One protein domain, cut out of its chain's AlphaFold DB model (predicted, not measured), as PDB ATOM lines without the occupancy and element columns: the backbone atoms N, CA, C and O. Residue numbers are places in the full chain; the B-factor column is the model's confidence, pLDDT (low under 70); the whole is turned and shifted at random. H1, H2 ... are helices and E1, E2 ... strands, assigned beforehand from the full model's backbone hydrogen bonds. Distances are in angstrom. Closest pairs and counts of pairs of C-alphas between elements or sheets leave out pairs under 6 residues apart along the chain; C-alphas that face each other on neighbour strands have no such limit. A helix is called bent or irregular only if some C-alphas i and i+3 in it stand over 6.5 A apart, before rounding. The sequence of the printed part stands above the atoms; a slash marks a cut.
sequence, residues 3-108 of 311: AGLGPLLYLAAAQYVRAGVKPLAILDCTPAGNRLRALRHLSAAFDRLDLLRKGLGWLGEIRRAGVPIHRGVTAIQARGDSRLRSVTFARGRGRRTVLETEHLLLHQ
ATOM      1  N   ALA A   3     117.928 120.361 109.739       97.88
ATOM      2  CA  ALA A   3     116.576 120.719 109.328       97.88
ATOM      3  C   ALA A   3     116.539 121.862 108.310       97.88
ATOM      4  O   ALA A   3     117.317 122.814 108.373       97.88
ATOM      5  N   GLY A   4     115.590 121.768 107.384       96.81
ATOM      6  CA  GLY A   4     115.353 122.768 106.354       96.81
ATOM      7  C   GLY A   4     115.301 122.139 104.969       96.81
ATOM      8  O   GLY A   4     114.667 121.104 104.791       96.81
ATOM      9  N   LEU A   5     115.907 122.764 103.968       95.38
ATOM     10  CA  LEU A   5     115.764 122.369 102.564       95.38
ATOM     11  C   LEU A   5     116.932 122.868 101.718       95.38
ATOM     12  O   LEU A   5     117.660 123.762 102.128       95.38
ATOM     13  N   GLY A   6     117.076 122.321 100.514       94.19
ATOM     14  CA  GLY A   6     118.144 122.694  99.589       94.19
ATOM     15  C   GLY A   6     119.222 121.619  99.455       94.19
ATOM     16  O   GLY A   6     119.329 120.720 100.294       94.19
ATOM     17  N   PRO A   7     120.048 121.697  98.401       93.56
ATOM     18  CA  PRO A   7     121.122 120.737  98.173       93.56
ATOM     19  C   PRO A   7     122.226 120.842  99.236       93.56
ATOM     20  O   PRO A   7     122.800 119.822  99.609       93.56
ATOM     21  N   LEU A   8     122.483 122.041  99.779       94.81
ATOM     22  CA  LEU A   8     123.529 122.245 100.788       94.81
ATOM     23  C   LEU A   8     123.207 121.564 102.125       94.81
ATOM     24  O   LEU A   8     124.128 121.127 102.807       94.81
ATOM     25  N   LEU A   9     121.921 121.388 102.464       96.62
ATOM     26  CA  LEU A   9     121.505 120.589 103.622       96.62
ATOM     27  C   LEU A   9     122.042 119.153 103.512       96.62
ATOM     28  O   LEU A   9     122.584 118.604 104.469       96.62
ATOM     29  N   TYR A  10     121.906 118.554 102.325       97.00
ATOM     30  CA  TYR A  10     122.364 117.193 102.057       97.00
ATOM     31  C   TYR A  10     123.880 117.109 101.905       97.00
ATOM     32  O   TYR A  10     124.475 116.161 102.407       97.00
ATOM     33  N   LEU A  11     124.511 118.098 101.268       96.56
ATOM     34  CA  LEU A  11     125.970 118.174 101.195       96.56
ATOM     35  C   LEU A  11     126.589 118.207 102.597       96.56
ATOM     36  O   LEU A  11     127.452 117.385 102.892       96.56
ATOM     37  N   ALA A  12     126.116 119.100 103.471       97.31
ATOM     38  CA  ALA A  12     126.627 119.217 104.834       97.31
ATOM     39  C   ALA A  12     126.417 117.917 105.626       97.31
ATOM     40  O   ALA A  12     127.344 117.423 106.263       97.31
ATOM     41  N   ALA A  13     125.235 117.300 105.531       97.81
ATOM     42  CA  ALA A  13     124.980 116.022 106.191       97.81
ATOM     43  C   ALA A  13     125.890 114.889 105.672       97.81
ATOM     44  O   ALA A  13     126.381 114.090 106.467       97.81
ATOM     45  N   ALA A  14     126.154 114.831 104.362       98.12
ATOM     46  CA  ALA A  14     127.089 113.866 103.784       98.12
ATOM     47  C   ALA A  14     128.538 114.125 104.235       98.12
ATOM     48  O   ALA A  14     129.261 113.180 104.536       98.12
ATOM     49  N   GLN A  15     128.961 115.389 104.348       97.94
ATOM     50  CA  GLN A  15     130.276 115.748 104.892       97.94
ATOM     51  C   GLN A  15     130.436 115.310 106.354       97.94
ATOM     52  O   GLN A  15     131.483 114.773 106.704       97.94
ATOM     53  N   TYR A  16     129.395 115.452 107.179       97.88
ATOM     54  CA  TYR A  16     129.398 114.935 108.553       97.88
ATOM     55  C   TYR A  16     129.555 113.412 108.585       97.88
ATOM     56  O   TYR A  16     130.409 112.902 109.306       97.88
ATOM     57  N   VAL A  17     128.806 112.690 107.743       98.00
ATOM     58  CA  VAL A  17     128.934 111.229 107.609       98.00
ATOM     59  C   VAL A  17     130.357 110.827 107.210       98.00
ATOM     60  O   VAL A  17     130.913 109.903 107.797       98.00
ATOM     61  N   ARG A  18     130.973 111.530 106.251       98.00
ATOM     62  CA  ARG A  18     132.368 111.290 105.835       98.00
ATOM     63  C   ARG A  18     133.372 111.565 106.953       98.00
ATOM     64  O   ARG A  18     134.384 110.883 107.025       98.00
ATOM     65  N   ALA A  19     133.077 112.523 107.825       97.94
ATOM     66  CA  ALA A  19     133.867 112.820 109.016       97.94
ATOM     67  C   ALA A  19     133.611 111.839 110.181       97.94
ATOM     68  O   ALA A  19     134.082 112.073 111.290       97.94
ATOM     69  N   GLY A  20     132.841 110.764 109.969       97.25
ATOM     70  CA  GLY A  20     132.514 109.780 111.005       97.25
ATOM     71  C   GLY A  20     131.422 110.231 111.981       97.25
ATOM     72  O   GLY A  20     131.070 109.490 112.896       97.25
ATOM     73  N   VAL A  21     130.832 111.413 111.783       96.94
ATOM     74  CA  VAL A  21     129.750 111.929 112.625       96.94
ATOM     75  C   VAL A  21     128.414 111.585 111.985       96.94
ATOM     76  O   VAL A  21     128.019 112.174 110.981       96.94
ATOM     77  N   LYS A  22     127.675 110.650 112.583       96.75
ATOM     78  CA  LYS A  22     126.336 110.275 112.115       96.75
ATOM     79  C   LYS A  22     125.285 111.269 112.633       96.75
ATOM     80  O   LYS A  22     125.014 111.284 113.834       96.75
ATOM     81  N   PRO A  23     124.629 112.071 111.771       97.50
ATOM     82  CA  PRO A  23     123.552 112.937 112.228       97.50
ATOM     83  C   PRO A  23     122.360 112.121 112.741       97.50
ATOM     84  O   PRO A  23     121.984 111.126 112.125       97.50
ATOM     85  N   LEU A  24     121.718 112.593 113.815       98.06
ATOM     86  CA  LEU A  24     120.526 111.947 114.385       98.06
ATOM     87  C   LEU A  24     119.394 111.780 113.357       98.06
ATOM     88  O   LEU A  24     118.788 110.720 113.264       98.06
ATOM     89  N   ALA A  25     119.106 112.840 112.601       98.06
ATOM     90  CA  ALA A  25     118.080 112.869 111.566       98.06
ATOM     91  C   ALA A  25     118.273 114.075 110.636       98.06
ATOM     92  O   ALA A  25     118.891 115.077 111.023       98.06
ATOM     93  N   ILE A  26     117.690 113.985 109.438       98.31
ATOM     94  CA  ILE A  26     117.509 115.105 108.507       98.31
ATOM     95  C   ILE A  26     116.012 115.384 108.358       98.31
ATOM     96  O   ILE A  26     115.263 114.529 107.887       98.31
ATOM     97  N   LEU A  27     115.581 116.587 108.726       97.75
ATOM     98  CA  LEU A  27     114.216 117.076 108.562       97.75
ATOM     99  C   LEU A  27     114.118 117.901 107.267       97.75
ATOM    100  O   LEU A  27     114.373 119.104 107.254       97.75
ATOM    101  N   ASP A  28     113.771 117.234 106.168       96.81
ATOM    102  CA  ASP A  28     113.576 117.840 104.849       96.81
ATOM    103  C   ASP A  28     112.189 118.498 104.754       96.81
ATOM    104  O   ASP A  28     111.152 117.829 104.665       96.81
ATOM    105  N   CYS A  29     112.198 119.827 104.742       96.06
ATOM    106  CA  CYS A  29     111.037 120.711 104.688       96.06
ATOM    107  C   CYS A  29     110.554 120.992 103.260       96.06
ATOM    108  O   CYS A  29     109.672 121.826 103.068       96.06
ATOM    109  N   THR A  30     111.125 120.332 102.248       95.31
ATOM    110  CA  THR A  30     110.703 120.498 100.854       95.31
ATOM    111  C   THR A  30     109.234 120.079 100.691       95.31
ATOM    112  O   THR A  30     108.915 118.903 100.916       95.31
ATOM    113  N   PRO A  31     108.332 120.986 100.263       93.44
ATOM    114  CA  PRO A  31     106.939 120.647  99.993       93.44
ATOM    115  C   PRO A  31     106.814 119.530  98.953       93.44
ATOM    116  O   PRO A  31     107.493 119.548  97.925       93.44
ATOM    117  N   ALA A  32     105.906 118.576  99.176       89.12
ATOM    118  CA  ALA A  32     105.745 117.420  98.288       89.12
ATOM    119  C   ALA A  32     105.464 117.829  96.826       89.12
ATOM    120  O   ALA A  32     106.065 117.278  95.902       89.12
ATOM    121  N   GLY A  33     104.633 118.859  96.622       92.44
ATOM    122  CA  GLY A  33     104.296 119.382  95.296       92.44
ATOM    123  C   GLY A  33     105.460 120.042  94.547       92.44
ATOM    124  O   GLY A  33     105.401 120.158  93.325       92.44
ATOM    125  N   ASN A  34     106.545 120.440  95.226       94.94
ATOM    126  CA  ASN A  34     107.701 121.038  94.550       94.94
ATOM    127  C   ASN A  34     108.382 120.057  93.600       94.94
ATOM    128  O   ASN A  34     108.830 120.473  92.539       94.94
ATOM    129  N   ARG A  35     108.437 118.764  93.949       91.62
ATOM    130  CA  ARG A  35     109.071 117.749  93.097       91.62
ATOM    131  C   ARG A  35     108.368 117.641  91.755       91.62
ATOM    132  O   ARG A  35     109.020 117.765  90.729       91.62
ATOM    133  N   LEU A  36     107.042 117.495  91.778       93.81
ATOM    134  CA  LEU A  36     106.231 117.423  90.563       93.81
ATOM    135  C   LEU A  36     106.376 118.700  89.725       93.81
ATOM    136  O   LEU A  36     106.590 118.629  88.522       93.81
ATOM    137  N   ARG A  37     106.353 119.874  90.370       95.25
ATOM    138  CA  ARG A  37     106.568 121.157  89.684       95.25
ATOM    139  C   ARG A  37     107.973 121.304  89.109       95.25
ATOM    140  O   ARG A  37     108.117 121.955  88.086       95.25
ATOM    141  N   ALA A  38     108.996 120.744  89.744       94.62
ATOM    142  CA  ALA A  38     110.368 120.831  89.258       94.62
ATOM    143  C   ALA A  38     110.585 119.979  88.001       94.62
ATOM    144  O   ALA A  38     111.394 120.358  87.158       94.62
ATOM    145  N   LEU A  39     109.825 118.889  87.818       92.44
ATOM    146  CA  LEU A  39     109.938 118.022  86.636       92.44
ATOM    147  C   LEU A  39     109.709 118.766  85.311       92.44
ATOM    148  O   LEU A  39     110.318 118.403  84.311       92.44
ATOM    149  N   ARG A  40     108.928 119.857  85.293       93.56
ATOM    150  CA  ARG A  40     108.756 120.690  84.082       93.56
ATOM    151  C   ARG A  40     110.043 121.389  83.623       93.56
ATOM    152  O   ARG A  40     110.114 121.854  82.495       93.56
ATOM    153  N   HIS A  41     111.039 121.481  84.502       91.81
ATOM    154  CA  HIS A  41     112.356 122.050  84.218       91.81
ATOM    155  C   HIS A  41     113.422 120.965  84.011       91.81
ATOM    156  O   HIS A  41     114.601 121.289  83.890       91.81
ATOM    157  N   LEU A  42     113.036 119.682  83.980       85.31
ATOM    158  CA  LEU A  42     113.984 118.574  83.862       85.31
ATOM    159  C   LEU A  42     114.704 118.578  82.508       85.31
ATOM    160  O   LEU A  42     115.881 118.244  82.458       85.31
ATOM    161  N   SER A  43     114.033 119.025  81.438       85.12
ATOM    162  CA  SER A  43     114.644 119.148  80.109       85.12
ATOM    163  C   SER A  43     115.852 120.090  80.114       85.12
ATOM    164  O   SER A  43     116.912 119.739  79.611       85.12
ATOM    165  N   ALA A  44     115.721 121.250  80.763       77.94
ATOM    166  CA  ALA A  44     116.815 122.201  80.953       77.94
ATOM    167  C   ALA A  44     117.891 121.689  81.931       77.94
ATOM    168  O   ALA A  44     119.039 122.118  81.877       77.94
ATOM    169  N   ALA A  45     117.539 120.757  82.820       76.38
ATOM    170  CA  ALA A  45     118.474 120.158  83.766       76.38
ATOM    171  C   ALA A  45     119.356 119.053  83.150       76.38
ATOM    172  O   ALA A  45     120.352 118.678  83.773       76.38
ATOM    173  N   PHE A  46     119.038 118.543  81.948       79.12
ATOM    174  CA  PHE A  46     119.840 117.501  81.286       79.12
ATOM    175  C   PHE A  46     121.265 117.949  80.954       79.12
ATOM    176  O   PHE A  46     122.174 117.126  80.970       79.12
ATOM    177  N   ASP A  47     121.495 119.244  80.742       78.25
ATOM    178  CA  ASP A  47     122.851 119.745  80.505       78.25
ATOM    179  C   ASP A  47     123.763 119.568  81.726       78.25
ATOM    180  O   ASP A  47     124.980 119.601  81.587       78.25
ATOM    181  N   ARG A  48     123.180 119.365  82.920       84.75
ATOM    182  CA  ARG A  48     123.878 119.272  84.213       84.75
ATOM    183  C   ARG A  48     123.493 118.030  85.015       84.75
ATOM    184  O   ARG A  48     123.299 118.070  86.236       84.75
ATOM    185  N   LEU A  49     123.392 116.894  84.321       84.75
ATOM    186  CA  LEU A  49     123.175 115.583  84.947       84.75
ATOM    187  C   LEU A  49     124.264 115.224  85.967       84.75
ATOM    188  O   LEU A  49     123.997 114.492  86.922       84.75
ATOM    189  N   ASP A  50     125.478 115.744  85.796       88.44
ATOM    190  CA  ASP A  50     126.593 115.581  86.723       88.44
ATOM    191  C   ASP A  50     126.247 116.100  88.130       88.44
ATOM    192  O   ASP A  50     126.452 115.384  89.118       88.44
ATOM    193  N   LEU A  51     125.632 117.285  88.229       86.00
ATOM    194  CA  LEU A  51     125.214 117.885  89.497       86.00
ATOM    195  C   LEU A  51     124.047 117.129  90.136       86.00
ATOM    196  O   LEU A  51     124.034 116.919  91.353       86.00
ATOM    197  N   LEU A  52     123.086 116.665  89.331       87.50
ATOM    198  CA  LEU A  52     121.994 115.822  89.824       87.50
ATOM    199  C   LEU A  52     122.532 114.501  90.385       87.50
ATOM    200  O   LEU A  52     122.161 114.096  91.490       87.50
ATOM    201  N   ARG A  53     123.462 113.861  89.669       91.25
ATOM    202  CA  ARG A  53     124.140 112.640  90.115       91.25
ATOM    203  C   ARG A  53     124.929 112.875  91.400       91.25
ATOM    204  O   ARG A  53     124.877 112.032  92.292       91.25
ATOM    205  N   LYS A  54     125.597 114.026  91.540       92.06
ATOM    206  CA  LYS A  54     126.287 114.427  92.778       92.06
ATOM    207  C   LYS A  54     125.314 114.495  93.961       92.06
ATOM    208  O   LYS A  54     125.578 113.901  95.005       92.06
ATOM    209  N   GLY A  55     124.155 115.130  93.770       93.25
ATOM    210  CA  GLY A  55     123.092 115.193  94.778       93.25
ATOM    211  C   GLY A  55     122.526 113.819  95.157       93.25
ATOM    212  O   GLY A  55     122.335 113.525  96.339       93.25
ATOM    213  N   LEU A  56     122.302 112.943  94.171       94.44
ATOM    214  CA  LEU A  56     121.891 111.555  94.408       94.44
ATOM    215  C   LEU A  56     122.967 110.755  95.155       94.44
ATOM    216  O   LEU A  56     122.626 109.965  96.037       94.44
ATOM    217  N   GLY A  57     124.245 110.997  94.852       97.12
ATOM    218  CA  GLY A  57     125.393 110.429  95.555       97.12
ATOM    219  C   GLY A  57     125.365 110.751  97.048       97.12
ATOM    220  O   GLY A  57     125.378 109.830  97.864       97.12
ATOM    221  N   TRP A  58     125.192 112.029  97.408       97.38
ATOM    222  CA  TRP A  58     125.050 112.450  98.810       97.38
ATOM    223  C   TRP A  58     123.878 111.756  99.507       97.38
ATOM    224  O   TRP A  58     124.025 111.241 100.613       97.38
ATOM    225  N   LEU A  59     122.714 111.674  98.853       96.69
ATOM    226  CA  LEU A  59     121.562 110.956  99.406       96.69
ATOM    227  C   LEU A  59     121.846 109.460  99.600       96.69
ATOM    228  O   LEU A  59     121.352 108.865 100.557       96.69
ATOM    229  N   GLY A  60     122.604 108.837  98.698       97.12
ATOM    230  CA  GLY A  60     123.052 107.452  98.828       97.12
ATOM    231  C   GLY A  60     123.982 107.255 100.026       97.12
ATOM    232  O   GLY A  60     123.782 106.320 100.794       97.12
ATOM    233  N   GLU A  61     124.951 108.152 100.221       97.12
ATOM    234  CA  GLU A  61     125.876 108.133 101.364       97.12
ATOM    235  C   GLU A  61     125.144 108.259 102.702       97.12
ATOM    236  O   GLU A  61     125.330 107.432 103.592       97.12
ATOM    237  N   ILE A  62     124.238 109.233 102.809       98.00
ATOM    238  CA  ILE A  62     123.423 109.469 104.008       98.00
ATOM    239  C   ILE A  62     122.575 108.234 104.347       98.00
ATOM    240  O   ILE A  62     122.510 107.816 105.504       98.00
ATOM    241  N   ARG A  63     121.942 107.617 103.338       97.06
ATOM    242  CA  ARG A  63     121.140 106.400 103.533       97.06
ATOM    243  C   ARG A  63     121.994 105.204 103.943       97.06
ATOM    244  O   ARG A  63     121.593 104.482 104.848       97.06
ATOM    245  N   ARG A  64     123.162 105.007 103.318       97.50
ATOM    246  CA  ARG A  64     124.101 103.923 103.659       97.50
ATOM    247  C   ARG A  64     124.626 104.039 105.090       97.50
ATOM    248  O   ARG A  64     124.780 103.026 105.755       97.50
ATOM    249  N   ALA A  65     124.807 105.258 105.596       97.56
ATOM    250  CA  ALA A  65     125.137 105.503 107.001       97.56
ATOM    251  C   ALA A  65     123.950 105.287 107.970       97.56
ATOM    252  O   ALA A  65     124.089 105.431 109.188       97.56
ATOM    253  N   GLY A  66     122.759 104.961 107.452       97.75
ATOM    254  CA  GLY A  66     121.552 104.725 108.241       97.75
ATOM    255  C   GLY A  66     121.018 105.986 108.922       97.75
ATOM    256  O   GLY A  66     120.507 105.897 110.038       97.75
ATOM    257  N   VAL A  67     121.194 107.160 108.308       98.31
ATOM    258  CA  VAL A  67     120.656 108.433 108.813       98.31
ATOM    259  C   VAL A  67     119.201 108.583 108.347       98.31
ATOM    260  O   VAL A  67     118.951 108.603 107.136       98.31
ATOM    261  N   PRO A  68     118.218 108.709 109.258       97.44
ATOM    262  CA  PRO A  68     116.818 108.847 108.874       97.44
ATOM    263  C   PRO A  68     116.545 110.213 108.228       97.44
ATOM    264  O   PRO A  68     116.908 111.266 108.759       97.44
ATOM    265  N   ILE A  69     115.863 110.200 107.076       97.06
ATOM    266  CA  ILE A  69     115.431 111.410 106.360       97.06
ATOM    267  C   ILE A  69     113.913 111.549 106.476       97.06
ATOM    268  O   ILE A  69     113.143 110.860 105.797       97.06
ATOM    269  N   HIS A  70     113.468 112.500 107.292       95.69
ATOM    270  CA  HIS A  70     112.066 112.859 107.400       95.69
ATOM    271  C   HIS A  70     111.718 113.907 106.344       95.69
ATOM    272  O   HIS A  70     112.040 115.076 106.485       95.69
ATOM    273  N   ARG A  71     111.063 113.484 105.262       94.38
ATOM    274  CA  ARG A  71     110.559 114.380 104.205       94.38
ATOM    275  C   ARG A  71     109.202 114.995 104.537       94.38
ATOM    276  O   ARG A  71     108.423 114.371 105.265       94.38
ATOM    277  N   GLY A  72     108.922 116.149 103.925       92.88
ATOM    278  CA  GLY A  72     107.649 116.866 104.035       92.88
ATOM    279  C   GLY A  72     107.406 117.417 105.437       92.88
ATOM    280  O   GLY A  72     106.262 117.452 105.888       92.88
ATOM    281  N   VAL A  73     108.484 117.750 106.147       95.25
ATOM    282  CA  VAL A  73     108.412 118.216 107.530       95.25
ATOM    283  C   VAL A  73     107.872 119.642 107.586       95.25
ATOM    284  O   VAL A  73     108.243 120.499 106.787       95.25
ATOM    285  N   THR A  74     106.990 119.880 108.550       93.50
ATOM    286  CA  THR A  74     106.369 121.168 108.859       93.50
ATOM    287  C   THR A  74     106.428 121.432 110.367       93.50
ATOM    288  O   THR A  74     106.732 120.530 111.149       93.50
ATOM    289  N   ALA A  75     106.130 122.669 110.783       91.50
ATOM    290  CA  ALA A  75     105.972 123.057 112.192       91.50
ATOM    291  C   ALA A  75     107.141 122.627 113.104       91.50
ATOM    292  O   ALA A  75     106.932 122.056 114.176       91.50
ATOM    293  N   ILE A  76     108.376 122.872 112.655       94.38
ATOM    294  CA  ILE A  76     109.576 122.599 113.451       94.38
ATOM    295  C   ILE A  76     109.628 123.587 114.614       94.38
ATOM    296  O   ILE A  76     109.544 124.794 114.411       94.38
ATOM    297  N   GLN A  77     109.804 123.065 115.821       95.00
ATOM    298  CA  GLN A  77     110.000 123.838 117.036       95.00
ATOM    299  C   GLN A  77     111.205 123.284 117.789       95.00
ATOM    300  O   GLN A  77     111.226 122.114 118.173       95.00
ATOM    301  N   ALA A  78     112.198 124.145 117.994       95.81
ATOM    302  CA  ALA A  78     113.266 123.926 118.956       95.81
ATOM    303  C   ALA A  78     112.690 124.086 120.371       95.81
ATOM    304  O   ALA A  78     111.997 125.065 120.645       95.81
ATOM    305  N   ARG A  79     112.925 123.111 121.249       96.81
ATOM    306  CA  ARG A  79     112.417 123.085 122.624       96.81
ATOM    307  C   ARG A  79     113.578 123.045 123.603       96.81
ATOM    308  O   ARG A  79     114.535 122.292 123.422       96.81
ATOM    309  N   GLY A  80     113.468 123.861 124.636       95.81
ATOM    310  CA  GLY A  80     114.515 124.084 125.612       95.81
ATOM    311  C   GLY A  80     114.263 125.374 126.379       95.81
ATOM    312  O   GLY A  80     113.419 126.174 125.985       95.81
ATOM    313  N   ASP A  81     114.982 125.524 127.478       92.69
ATOM    314  CA  ASP A  81     115.030 126.708 128.327       92.69
ATOM    315  C   ASP A  81     116.242 127.570 127.938       92.69
ATOM    316  O   ASP A  81     116.156 128.395 127.035       92.69
ATOM    317  N   SER A  82     117.399 127.328 128.558       94.50
ATOM    318  CA  SER A  82     118.665 128.008 128.268       94.50
ATOM    319  C   SER A  82     119.441 127.356 127.124       94.50
ATOM    320  O   SER A  82     120.337 127.969 126.545       94.50
ATOM    321  N   ARG A  83     119.107 126.107 126.782       96.06
ATOM    322  CA  ARG A  83     119.715 125.358 125.678       96.06
ATOM    323  C   ARG A  83     118.709 124.444 125.003       96.06
ATOM    324  O   ARG A  83     117.721 124.038 125.611       96.06
ATOM    325  N   LEU A  84     118.996 124.075 123.758       97.81
ATOM    326  CA  LEU A  84     118.209 123.084 123.032       97.81
ATOM    327  C   LEU A  84     118.257 121.734 123.763       97.81
ATOM    328  O   LEU A  84     119.335 121.243 124.090       97.81
ATOM    329  N   ARG A  85     117.083 121.142 123.991       98.06
ATOM    330  CA  ARG A  85     116.934 119.787 124.543       98.06
ATOM    331  C   ARG A  85     116.291 118.850 123.532       98.06
ATOM    332  O   ARG A  85     116.736 117.722 123.354       98.06
ATOM    333  N   SER A  86     115.292 119.337 122.799       98.06
ATOM    334  CA  SER A  86     114.606 118.529 121.799       98.06
ATOM    335  C   SER A  86     114.073 119.343 120.634       98.06
ATOM    336  O   SER A  86     113.942 120.567 120.679       98.06
ATOM    337  N   VAL A  87     113.765 118.644 119.547       98.12
ATOM    338  CA  VAL A  87     113.113 119.213 118.373       98.12
ATOM    339  C   VAL A  87     111.788 118.503 118.174       98.12
ATOM    340  O   VAL A  87     111.730 117.283 118.018       98.12
ATOM    341  N   THR A  88     110.714 119.286 118.160       97.38
ATOM    342  CA  THR A  88     109.385 118.808 117.784       97.38
ATOM    343  C   THR A  88     109.100 119.182 116.340       97.38
ATOM    344  O   THR A  88     109.374 120.307 115.933       97.38
ATOM    345  N   PHE A  89     108.509 118.281 115.567       96.12
ATOM    346  CA  PHE A  89     108.110 118.562 114.191       96.12
ATOM    347  C   PHE A  89     106.870 117.763 113.791       96.12
ATOM    348  O   PHE A  89     106.513 116.779 114.435       96.12
ATOM    349  N   ALA A  90     106.208 118.184 112.719       94.00
ATOM    350  CA  ALA A  90     105.061 117.496 112.140       94.00
ATOM    351  C   ALA A  90     105.332 117.106 110.681       94.00
ATOM    352  O   ALA A  90     106.318 117.518 110.065       94.00
ATOM    353  N   ARG A  91     104.441 116.291 110.118       88.31
ATOM    354  CA  ARG A  91     104.391 115.967 108.688       88.31
ATOM    355  C   ARG A  91     102.965 116.201 108.205       88.31
ATOM    356  O   ARG A  91     102.073 115.418 108.525       88.31
ATOM    357  N   GLY A  92     102.734 117.293 107.477       76.38
ATOM    358  CA  GLY A  92     101.377 117.704 107.092       76.38
ATOM    359  C   GLY A  92     100.482 117.935 108.318       76.38
ATOM    360  O   GLY A  92     100.920 118.553 109.285       76.38
ATOM    361  N   ARG A  93      99.247 117.415 108.294       71.56
ATOM    362  CA  ARG A  93      98.318 117.401 109.449       71.56
ATOM    363  C   ARG A  93      98.543 116.212 110.402       71.56
ATOM    364  O   ARG A  93      97.686 115.910 111.223       71.56
ATOM    365  N   GLY A  94      99.649 115.486 110.244       75.81
ATOM    366  CA  GLY A  94      99.945 114.283 111.017       75.81
ATOM    367  C   GLY A  94     100.386 114.553 112.457       75.81
ATOM    368  O   GLY A  94     100.580 115.694 112.879       75.81
ATOM    369  N   ARG A  95     100.593 113.459 113.200       85.31
ATOM    370  CA  ARG A  95     101.071 113.473 114.589       85.31
ATOM    371  C   ARG A  95     102.418 114.194 114.707       85.31
ATOM    372  O   ARG A  95     103.295 114.033 113.857       85.31
ATOM    373  N   ARG A  96     102.580 114.958 115.788       93.81
ATOM    374  CA  ARG A  96     103.853 115.593 116.146       93.81
ATOM    375  C   ARG A  96     104.835 114.535 116.650       93.81
ATOM    376  O   ARG A  96     104.472 113.690 117.463       93.81
ATOM    377  N   THR A  97     106.066 114.603 116.170       95.88
ATOM    378  CA  THR A  97     107.189 113.772 116.610       95.88
ATOM    379  C   THR A  97     108.147 114.634 117.417       95.88
ATOM    380  O   THR A  97     108.398 115.779 117.040       95.88
ATOM    381  N   VAL A  98     108.687 114.082 118.501       97.25
ATOM    382  CA  VAL A  98     109.716 114.711 119.336       97.25
ATOM    383  C   VAL A  98     110.978 113.864 119.252       97.25
ATOM    384  O   VAL A  98     110.899 112.639 119.316       97.25
ATOM    385  N   LEU A  99     112.126 114.513 119.075       97.81
ATOM    386  CA  LEU A  99     113.441 113.881 119.108       97.81
ATOM    387  C   LEU A  99     114.376 114.718 119.989       97.81
ATOM    388  O   LEU A  99     114.561 115.908 119.726       97.81
ATOM    389  N   GLU A 100     114.964 114.095 121.009       98.19
ATOM    390  CA  GLU A 100     115.972 114.717 121.878       98.19
ATOM    391  C   GLU A 100     117.261 114.980 121.088       98.19
ATOM    392  O   GLU A 100     117.756 114.113 120.364       98.19
ATOM    393  N   THR A 101     117.790 116.198 121.176       97.25
ATOM    394  CA  THR A 101     119.041 116.590 120.525       97.25
ATOM    395  C   THR A 101     119.545 117.914 121.086       97.25
ATOM    396  O   THR A 101     118.770 118.839 121.300       97.25
ATOM    397  N   GLU A 102     120.858 118.036 121.244       96.94
ATOM    398  CA  GLU A 102     121.500 119.264 121.735       96.94
ATOM    399  C   GLU A 102     121.901 120.217 120.598       96.94
ATOM    400  O   GLU A 102     122.206 121.388 120.820       96.94
ATOM    401  N   HIS A 103     121.864 119.740 119.347       97.06
ATOM    402  CA  HIS A 103     122.284 120.509 118.179       97.06
ATOM    403  C   HIS A 103     121.269 120.435 117.041       97.06
ATOM    404  O   HIS A 103     120.959 119.359 116.517       97.06
ATOM    405  N   LEU A 104     120.831 121.605 116.579       97.62
ATOM    406  CA  LEU A 104     119.982 121.773 115.406       97.62
ATOM    407  C   LEU A 104     120.686 122.655 114.373       97.62
ATOM    408  O   LEU A 104     120.893 123.844 114.593       97.62
ATOM    409  N   LEU A 105     121.034 122.065 113.232       97.62
ATOM    410  CA  LEU A 105     121.658 122.752 112.110       97.62
ATOM    411  C   LEU A 105     120.574 123.118 111.099       97.62
ATOM    412  O   LEU A 105     119.945 122.238 110.506       97.62
ATOM    413  N   LEU A 106     120.347 124.418 110.926       95.62
ATOM    414  CA  LEU A 106     119.301 124.961 110.066       95.62
ATOM    415  C   LEU A 106     119.869 125.395 108.716       95.62
ATOM    416  O   LEU A 106     120.870 126.105 108.658       95.62
ATOM    417  N   HIS A 107     119.193 125.026 107.630       95.19
ATOM    418  CA  HIS A 107     119.513 125.536 106.301       95.19
ATOM    419  C   HIS A 107     118.246 125.756 105.473       95.19
ATOM    420  O   HIS A 107     117.520 124.811 105.179       95.19
ATOM    421  N   GLN A 108     117.977 127.002 105.088       90.69
ATOM    422  CA  GLN A 108     116.758 127.390 104.364       90.69
ATOM    423  C   GLN A 108     117.079 128.070 103.026       90.69
ATOM    424  O   GLN A 108     116.373 128.973 102.588       90.69
TER     425      GLN A 108
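AT A GLANCE: This is residues 3 to 108 of the 311 residues of the protein "SO_alpha_A3 domain-containing protein" of Rhodospirillales bacterium CG15_BIG_FIL_POST_REV_8_21_14_020_66_15 (UniProt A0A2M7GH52). What is the shape? A small four-stranded parallel sheet, E3 E2 E1 E7, lies between helix H1 on one face and a three-stranded antiparallel sheet, E4 E5 E6, partly over its other face. The later part of H3 packs on H1, while residues 34 to 51, of H2, the link and early H3, stick out as an arm. What is it built of? The printed part has 106 residues, mixed in class, in the order E1 H1 E2 H2 H3 E3 E4 E5 E6 E7; it is only just compact, close to loose, with a radius of gyration of the C-alphas of 15.1 A and spans of 49 by 35 by 21 A.

IN THESE COORDINATES: Where are the strands? The parallel sheet has E3 at residues 69 to 71, E2 at 26 to 28, E1 at 3 to 5, from C-alpha 3 at (116.576, 120.719, 109.328), and E7 at 105 to 108, ending at C-alpha 108 at (116.758, 127.390, 104.364). E4 is residues 73 to 80, 20.0 A long, E5 84 to 91, 21.2 A, and E6 97 to 100. Where are the helices? H1 is residues 7 to 18, 16.6 A, H2 32 to 39, 12.4 A, and H3 42 to 64, 26.6 A. H3 is irregular, with C-alphas 47 and 50 8.4 A apart and a kink of 88 degrees near residue 49.

HOW THE PARTS SIT: How are the sheets joined? N 70 and O 26 are 2.8 A apart between E3 and E2, N 4 and O 27 2.9 A between E2 and E1, N 5 and O 107 2.9 A between E1 and E7. E4 E5 E6 is a meander, each strand the antiparallel neighbour of the one before, with N 77 and O 88 at 2.8 A and N 87 and O 99 at 2.9 A. The sheets form a sandwich, face to face, their strands at 37 degrees. Where do the helices stand? H1 is on the parallel sheet, two layers, at a height over the sheet of 10.3 A. E1, H1, E2 and E2, H2 H3, E3 are strand-helix-strand units, parallel neighbour strands with helices between, both with right-handed crossovers. H3, with residues 55 to 62 alone, touches H1, closest at the C-alphas of Ala 14 and Trp 58, 5.6 A. Every O i to N i+4 pair is within hydrogen-bond range in H1, but 3 of 4 in H2 and 14 of 19 in H3.

THE WHOLE: How large is it? The two farthest C-alphas, of Ser 43 and Ser 82, are 49.1 A apart. Is it unbroken and sure? The printed part has no cut, no link is long, and no printed residue is under 70 in pLDDT.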